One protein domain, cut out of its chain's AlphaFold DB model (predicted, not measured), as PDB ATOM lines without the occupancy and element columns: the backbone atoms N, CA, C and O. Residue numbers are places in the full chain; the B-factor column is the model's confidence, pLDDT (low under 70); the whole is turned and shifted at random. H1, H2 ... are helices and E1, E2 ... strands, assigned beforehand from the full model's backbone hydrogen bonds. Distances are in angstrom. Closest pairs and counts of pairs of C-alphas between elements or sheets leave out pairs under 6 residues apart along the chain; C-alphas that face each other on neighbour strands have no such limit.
ATOM      1  N   ARG A  14     -15.211 100.906  12.046       79.06
ATOM      2  CA  ARG A  14     -14.272 101.514  11.101       79.06
ATOM      3  C   ARG A  14     -13.566 100.425  10.305       79.06
ATOM      4  O   ARG A  14     -12.995  99.494  10.871       79.06
ATOM      5  N   GLN A  15     -13.574 100.589   8.988       80.25
ATOM      6  CA  GLN A  15     -12.966  99.658   8.047       80.25
ATOM      7  C   GLN A  15     -11.782 100.326   7.347       80.25
ATOM      8  O   GLN A  15     -11.881 101.477   6.916       80.25
ATOM      9  N   TRP A  16     -10.680  99.589   7.222       79.62
ATOM     10  CA  TRP A  16      -9.497 100.003   6.471       79.62
ATOM     11  C   TRP A  16      -9.065  98.922   5.486       79.62
ATOM     12  O   TRP A  16      -9.061  97.737   5.812       79.62
ATOM     13  N   SER A  17      -8.679  99.356   4.288       78.19
ATOM     14  CA  SER A  17      -8.109  98.518   3.233       78.19
ATOM     15  C   SER A  17      -6.607  98.784   3.082       78.19
ATOM     16  O   SER A  17      -6.214  99.948   2.969       78.19
ATOM     17  N   GLY A  18      -5.810  97.717   3.018       78.25
ATOM     18  CA  GLY A  18      -4.346  97.716   2.966       78.25
ATOM     19  C   GLY A  18      -3.765  97.367   4.333       78.25
ATOM     20  O   GLY A  18      -3.818  98.196   5.238       78.25
ATOM     21  N   GLY A  19      -3.259  96.145   4.498       79.38
ATOM     22  CA  GLY A  19      -2.812  95.594   5.786       79.38
ATOM     23  C   GLY A  19      -1.297  95.501   5.962       79.38
ATOM     24  O   GLY A  19      -0.836  95.094   7.032       79.38
ATOM     25  N   GLU A  20      -0.534  95.941   4.958       83.75
ATOM     26  CA  GLU A  20       0.908  96.113   5.056       83.75
ATOM     27  C   GLU A  20       1.247  97.144   6.153       83.75
ATOM     28  O   GLU A  20       0.400  97.580   6.939       83.75
ATOM     29  N   LEU A  21       2.505  97.571   6.230       85.69
ATOM     30  CA  LEU A  21       3.026  98.386   7.328       85.69
ATOM     31  C   LEU A  21       2.089  99.522   7.789       85.69
ATOM     32  O   LEU A  21       1.861  99.681   8.986       85.69
ATOM     33  N   ALA A  22       1.528 100.297   6.856       84.69
ATOM     34  CA  ALA A  22       0.638 101.408   7.183       84.69
ATOM     35  C   ALA A  22      -0.663 100.951   7.869       84.69
ATOM     36  O   ALA A  22      -1.063 101.534   8.880       84.69
ATOM     37  N   GLY A  23      -1.301  99.899   7.349       88.12
ATOM     38  CA  GLY A  23      -2.517  99.326   7.924       88.12
ATOM     39  C   GLY A  23      -2.269  98.720   9.295       88.12
ATOM     40  O   GLY A  23      -2.998  99.011  10.243       88.12
ATOM     41  N   ALA A  24      -1.190  97.946   9.423       88.06
ATOM     42  CA  ALA A  24      -0.798  97.327  10.683       88.06
ATOM     43  C   ALA A  24      -0.511  98.370  11.778       88.06
ATOM     44  O   ALA A  24      -1.005  98.237  12.900       88.06
ATOM     45  N   ILE A  25       0.230  99.441  11.457       89.94
ATOM     46  CA  ILE A  25       0.516 100.541  12.396       89.94
ATOM     47  C   ILE A  25      -0.775 101.251  12.812       89.94
ATOM     48  O   ILE A  25      -0.976 101.518  13.998       89.94
ATOM     49  N   LEU A  26      -1.662 101.545  11.858       89.19
ATOM     50  CA  LEU A  26      -2.912 102.245  12.141       89.19
ATOM     51  C   LEU A  26      -3.833 101.425  13.042       89.19
ATOM     52  O   LEU A  26      -4.336 101.941  14.040       89.19
ATOM     53  N   VAL A  27      -4.026 100.144  12.725       90.00
ATOM     54  CA  VAL A  27      -4.815  99.240  13.568       90.00
ATOM     55  C   VAL A  27      -4.204  99.185  14.958       90.00
ATOM     56  O   VAL A  27      -4.918  99.412  15.931       90.00
ATOM     57  N   ARG A  28      -2.884  98.991  15.070       90.38
ATOM     58  CA  ARG A  28      -2.195  98.958  16.366       90.38
ATOM     59  C   ARG A  28      -2.420 100.232  17.185       90.38
ATOM     60  O   ARG A  28      -2.690 100.125  18.378       90.38
ATOM     61  N   ALA A  29      -2.366 101.407  16.559       90.50
ATOM     62  CA  ALA A  29      -2.644 102.686  17.215       90.50
ATOM     63  C   ALA A  29      -4.077 102.782  17.753       90.50
ATOM     64  O   ALA A  29      -4.311 103.348  18.821       90.50
ATOM     65  N   LEU A  30      -5.035 102.211  17.026       90.25
ATOM     66  CA  LEU A  30      -6.455 102.292  17.347       90.25
ATOM     67  C   LEU A  30      -6.953 101.158  18.245       90.25
ATOM     68  O   LEU A  30      -8.025 101.295  18.829       90.25
ATOM     69  N   MET A  31      -6.191 100.073  18.417       87.81
ATOM     70  CA  MET A  31      -6.555  98.953  19.303       87.81
ATOM     71  C   MET A  31      -6.796  99.391  20.755       87.81
ATOM     72  O   MET A  31      -7.537  98.734  21.481       87.81
ATOM     73  N   ASN A  32      -6.206 100.512  21.177       81.31
ATOM     74  CA  ASN A  32      -6.398 101.076  22.513       81.31
ATOM     75  C   ASN A  32      -7.663 101.950  22.635       81.31
ATOM     76  O   ASN A  32      -7.912 102.524  23.696       81.31
ATOM     77  N   CYS A  33      -8.469 102.079  21.577       87.06
ATOM     78  CA  CYS A  33      -9.721 102.829  21.587       87.06
ATOM     79  C   CYS A  33     -10.912 101.886  21.854       87.06
ATOM     80  O   CYS A  33     -11.391 101.239  20.926       87.06
ATOM     81  N   PRO A  34     -11.465 101.846  23.082       82.12
ATOM     82  CA  PRO A  34     -12.466 100.844  23.480       82.12
ATOM     83  C   PRO A  34     -13.823 100.978  22.771       82.12
ATOM     84  O   PRO A  34     -14.658 100.087  22.872       82.12
ATOM     85  N   ASN A  35     -14.056 102.092  22.070       87.75
ATOM     86  CA  ASN A  35     -15.310 102.386  21.371       87.75
ATOM     87  C   ASN A  35     -15.202 102.180  19.850       87.75
ATOM     88  O   ASN A  35     -16.068 102.653  19.114       87.75
ATOM     89  N   LEU A  36     -14.128 101.556  19.363       87.50
ATOM     90  CA  LEU A  36     -13.946 101.261  17.946       87.50
ATOM     91  C   LEU A  36     -14.011  99.754  17.720       87.50
ATOM     92  O   LEU A  36     -13.316  98.998  18.393       87.50
ATOM     93  N   ASP A  37     -14.821  99.350  16.748       88.12
ATOM     94  CA  ASP A  37     -14.726  98.024  16.147       88.12
ATOM     95  C   ASP A  37     -13.887  98.148  14.870       88.12
ATOM     96  O   ASP A  37     -14.181  98.988  14.011       88.12
ATOM     97  N   LEU A  38     -12.789  97.395  14.801       88.50
ATOM     98  CA  LEU A  38     -11.742  97.561  13.796       88.50
ATOM     99  C   LEU A  38     -11.724  96.358  12.859       88.50
ATOM    100  O   LEU A  38     -11.498  95.230  13.293       88.50
ATOM    101  N   GLN A  39     -11.868  96.617  11.561       89.12
ATOM    102  CA  GLN A  39     -11.704  95.604  10.524       89.12
ATOM    103  C   GLN A  39     -10.600  96.021   9.551       89.12
ATOM    104  O   GLN A  39     -10.638  97.116   8.980       89.12
ATOM    105  N   LEU A  40      -9.619  95.133   9.370       87.75
ATOM    106  CA  LEU A  40      -8.519  95.293   8.426       87.75
ATOM    107  C   LEU A  40      -8.705  94.329   7.259       87.75
ATOM    108  O   LEU A  40      -8.773  93.117   7.458       87.75
ATOM    109  N   TYR A  41      -8.755  94.877   6.053       88.12
ATOM    110  CA  TYR A  41      -8.843  94.122   4.813       88.12
ATOM    111  C   TYR A  41      -7.514  94.233   4.069       88.12
ATOM    112  O   TYR A  41      -7.100  95.332   3.707       88.12
ATOM    113  N   GLU A  42      -6.850  93.105   3.837       85.94
ATOM    114  CA  GLU A  42      -5.618  93.023   3.047       85.94
ATOM    115  C   GLU A  42      -5.927  92.569   1.618       85.94
ATOM    116  O   GLU A  42      -6.906  91.852   1.384       85.94
ATOM    117  N   ALA A  43      -5.094  92.981   0.664       86.00
ATOM    118  CA  ALA A  43      -5.122  92.405  -0.675       86.00
ATOM    119  C   ALA A  43      -4.752  90.901  -0.657       86.00
ATOM    120  O   ALA A  43      -4.286  90.352   0.339       86.00
ATOM    121  N   GLY A  44      -4.981  90.202  -1.770       82.75
ATOM    122  CA  GLY A  44      -4.497  88.825  -1.915       82.75
ATOM    123  C   GLY A  44      -2.969  88.761  -1.812       82.75
ATOM    124  O   GLY A  44      -2.287  89.707  -2.200       82.75
ATOM    125  N   ALA A  45      -2.422  87.647  -1.316       80.06
ATOM    126  CA  ALA A  45      -0.978  87.469  -1.119       80.06
ATOM    127  C   ALA A  45      -0.155  87.577  -2.421       80.06
ATOM    128  O   ALA A  45       1.057  87.761  -2.387       80.06
ATOM    129  N   VAL A  58      13.418 109.920  12.647       82.94
ATOM    130  CA  VAL A  58      13.209 110.146  14.093       82.94
ATOM    131  C   VAL A  58      11.734 110.372  14.447       82.94
ATOM    132  O   VAL A  58      11.222 109.748  15.367       82.94
ATOM    133  N   ALA A  59      11.008 111.175  13.664       83.50
ATOM    134  CA  ALA A  59       9.580 111.413  13.891       83.50
ATOM    135  C   ALA A  59       8.719 110.137  13.773       83.50
ATOM    136  O   ALA A  59       7.704 110.001  14.451       83.50
ATOM    137  N   GLY A  60       9.115 109.195  12.912       85.88
ATOM    138  CA  GLY A  60       8.452 107.899  12.793       85.88
ATOM    139  C   GLY A  60       8.753 106.987  13.983       85.88
ATOM    140  O   GLY A  60       7.843 106.333  14.483       85.88
ATOM    141  N   GLU A  61       9.992 106.987  14.486       88.00
ATOM    142  CA  GLU A  61      10.349 106.270  15.718       88.00
ATOM    143  C   GLU A  61       9.584 106.818  16.933       88.00
ATOM    144  O   GLU A  61       9.018 106.046  17.705       88.00
ATOM    145  N   GLU A  62       9.499 108.145  17.070       87.75
ATOM    146  CA  GLU A  62       8.719 108.818  18.119       87.75
ATOM    147  C   GLU A  62       7.222 108.478  18.025       87.75
ATOM    148  O   GLU A  62       6.565 108.209  19.038       87.75
ATOM    149  N   ALA A  63       6.671 108.435  16.807       89.88
ATOM    150  CA  ALA A  63       5.288 108.024  16.581       89.88
ATOM    151  C   ALA A  63       5.058 106.563  16.995       89.88
ATOM    152  O   ALA A  63       4.078 106.269  17.681       89.88
ATOM    153  N   LEU A  64       5.972 105.652  16.645       91.00
ATOM    154  CA  LEU A  64       5.896 104.249  17.058       91.00
ATOM    155  C   LEU A  64       5.979 104.101  18.579       91.00
ATOM    156  O   LEU A  64       5.158 103.389  19.149       91.00
ATOM    157  N   GLN A  65       6.888 104.817  19.247       90.06
ATOM    158  CA  GLN A  65       6.965 104.827  20.711       90.06
ATOM    159  C   GLN A  65       5.673 105.332  21.365       90.06
ATOM    160  O   GLN A  65       5.264 104.801  22.397       90.06
ATOM    161  N   THR A  66       5.028 106.335  20.762       91.06
ATOM    162  CA  THR A  66       3.743 106.877  21.236       91.06
ATOM    163  C   THR A  66       2.617 105.851  21.104       91.06
ATOM    164  O   THR A  66       1.753 105.772  21.975       91.06
ATOM    165  N   ILE A  67       2.627 105.057  20.030       91.88
ATOM    166  CA  ILE A  67       1.662 103.972  19.812       91.88
ATOM    167  C   ILE A  67       1.902 102.818  20.797       91.88
ATOM    168  O   ILE A  67       0.950 102.290  21.374       91.88
ATOM    169  N   GLY A  68       3.161 102.429  20.987       90.12
ATOM    170  CA  GLY A  68       3.579 101.382  21.911       90.12
ATOM    171  C   GLY A  68       5.099 101.248  21.930       90.12
ATOM    172  O   GLY A  68       5.731 101.040  20.893       90.12
ATOM    173  N   SER A  69       5.714 101.352  23.110       85.56
ATOM    174  CA  SER A  69       7.177 101.316  23.253       85.56
ATOM    175  C   SER A  69       7.795  99.987  22.805       85.56
ATOM    176  O   SER A  69       8.949  99.950  22.380       85.56
ATOM    177  N   GLU A  70       7.022  98.901  22.824       88.31
ATOM    178  CA  GLU A  70       7.419  97.590  22.319       88.31
ATOM    179  C   GLU A  70       7.598  97.549  20.796       88.31
ATOM    180  O   GLU A  70       8.305  96.675  20.294       88.31
ATOM    181  N   LEU A  71       7.009  98.487  20.044       87.94
ATOM    182  CA  LEU A  71       7.076  98.481  18.580       87.94
ATOM    183  C   LEU A  71       8.484  98.732  18.043       87.94
ATOM    184  O   LEU A  71       8.813  98.255  16.959       87.94
ATOM    185  N   LEU A  72       9.355  99.390  18.810       85.25
ATOM    186  CA  LEU A  72      10.759  99.515  18.415       85.25
ATOM    187  C   LEU A  72      11.476  98.160  18.405       85.25
ATOM    188  O   LEU A  72      12.259  97.890  17.498       85.25
ATOM    189  N   SER A  73      11.142  97.262  19.336       85.69
ATOM    190  CA  SER A  73      11.693  95.900  19.333       85.69
ATOM    191  C   SER A  73      11.213  95.080  18.128       85.69
ATOM    192  O   SER A  73      11.926  94.202  17.647       85.69
ATOM    193  N   VAL A  74      10.030  95.395  17.582       88.19
ATOM    194  CA  VAL A  74       9.535  94.781  16.340       88.19
ATOM    195  C   VAL A  74      10.420  95.182  15.160       88.19
ATOM    196  O   VAL A  74      10.777  94.315  14.364       88.19
ATOM    197  N   LEU A  75      10.847  96.449  15.085       83.50
ATOM    198  CA  LEU A  75      11.806  96.898  14.071       83.50
ATOM    199  C   LEU A  75      13.139  96.151  14.203       83.50
ATOM    200  O   LEU A  75      13.665  95.637  13.216       83.50
ATOM    201  N   GLU A  76      13.670  96.026  15.421       82.12
ATOM    202  CA  GLU A  76      14.913  95.284  15.672       82.12
ATOM    203  C   GLU A  76      14.813  93.809  15.255       82.12
ATOM    204  O   GLU A  76      15.767  93.257  14.697       82.12
ATOM    205  N   ASN A  77      13.666  93.169  15.500       84.50
ATOM    206  CA  ASN A  77      13.394  91.787  15.098       84.50
ATOM    207  C   ASN A  77      13.244  91.635  13.580       84.50
ATOM    208  O   ASN A  77      13.638  90.606  13.035       84.50
ATOM    209  N   ALA A  78      12.744  92.667  12.899       82.62
ATOM    210  CA  ALA A  78      12.668  92.737  11.442       82.62
ATOM    211  C   ALA A  78      14.031  93.012  10.768       82.62
ATOM    212  O   ALA A  78      14.100  93.144   9.548       82.62
ATOM    213  N   GLY A  79      15.125  93.102  11.536       80.06
ATOM    214  CA  GLY A  79      16.465  93.364  11.005       80.06
ATOM    215  C   GLY A  79      16.770  94.851  10.798       80.06
ATOM    216  O   GLY A  79      17.694  95.193  10.050       80.06
TER     217      GLY A  79
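What this domain is: This is residues 14 to 45 and 58 to 79 of the 199 residues of an uncharacterized protein of Glarea lozoyensis (strain ATCC 74030 / MF5533) (UniProt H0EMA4). Helix H1 lies in the middle, with a ribbon of two parallel strands, E1 and E2, on one side and H2 and H3, set as a V, on the other. The 54 printed residues hold E1, H1, E2, H2 and H3 in that order, a mixed class. The whole is only just loose, close to compact: radius of gyration of the C-alphas 12.2 A, spans 30 by 28 by 17 A.

How they stand to each other: Start at E1, residues 14 to 17; H1, residues 21 to 30, and E2, residues 36 to 41, complete a strand-helix-strand unit, parallel neighbour strands with a helix between, its crossover right-handed. Look at N 14 and O 37, within hydrogen-bond range at 2.9 A. H1 and E2 come closest at the C-alphas of Val 27 and Leu 38, 7.1 A. H2, residues 58 to 67, is close to H1 but not clearly touching: closest C-alphas Ala 29 and Ile 67, 5.2 A. H3, residues 71 to 77, touches H2 at a steep tilt of 66 degrees, opposite ways: closest C-alphas Leu 64 and Leu 71, 6.1 A. In H1, H2 and H3 every O i to N i+4 pair is within hydrogen-bond range.

Where its parts are: Find C-alpha 14 at (-14.272, 101.514, 11.101), where E1 begins, 10.4 A long. H1 and H2 each run 14.3 A, E2 15.8 A; H3, 9.8 A, ends at C-alpha 77, (13.394, 91.787, 15.098).

The domain as a whole: Residues 46 to 57 are not printed; C-alphas 45 and 58 are 30.8 A apart across the cut. The links printed whole are tight. No printed residue is under 70 in pLDDT.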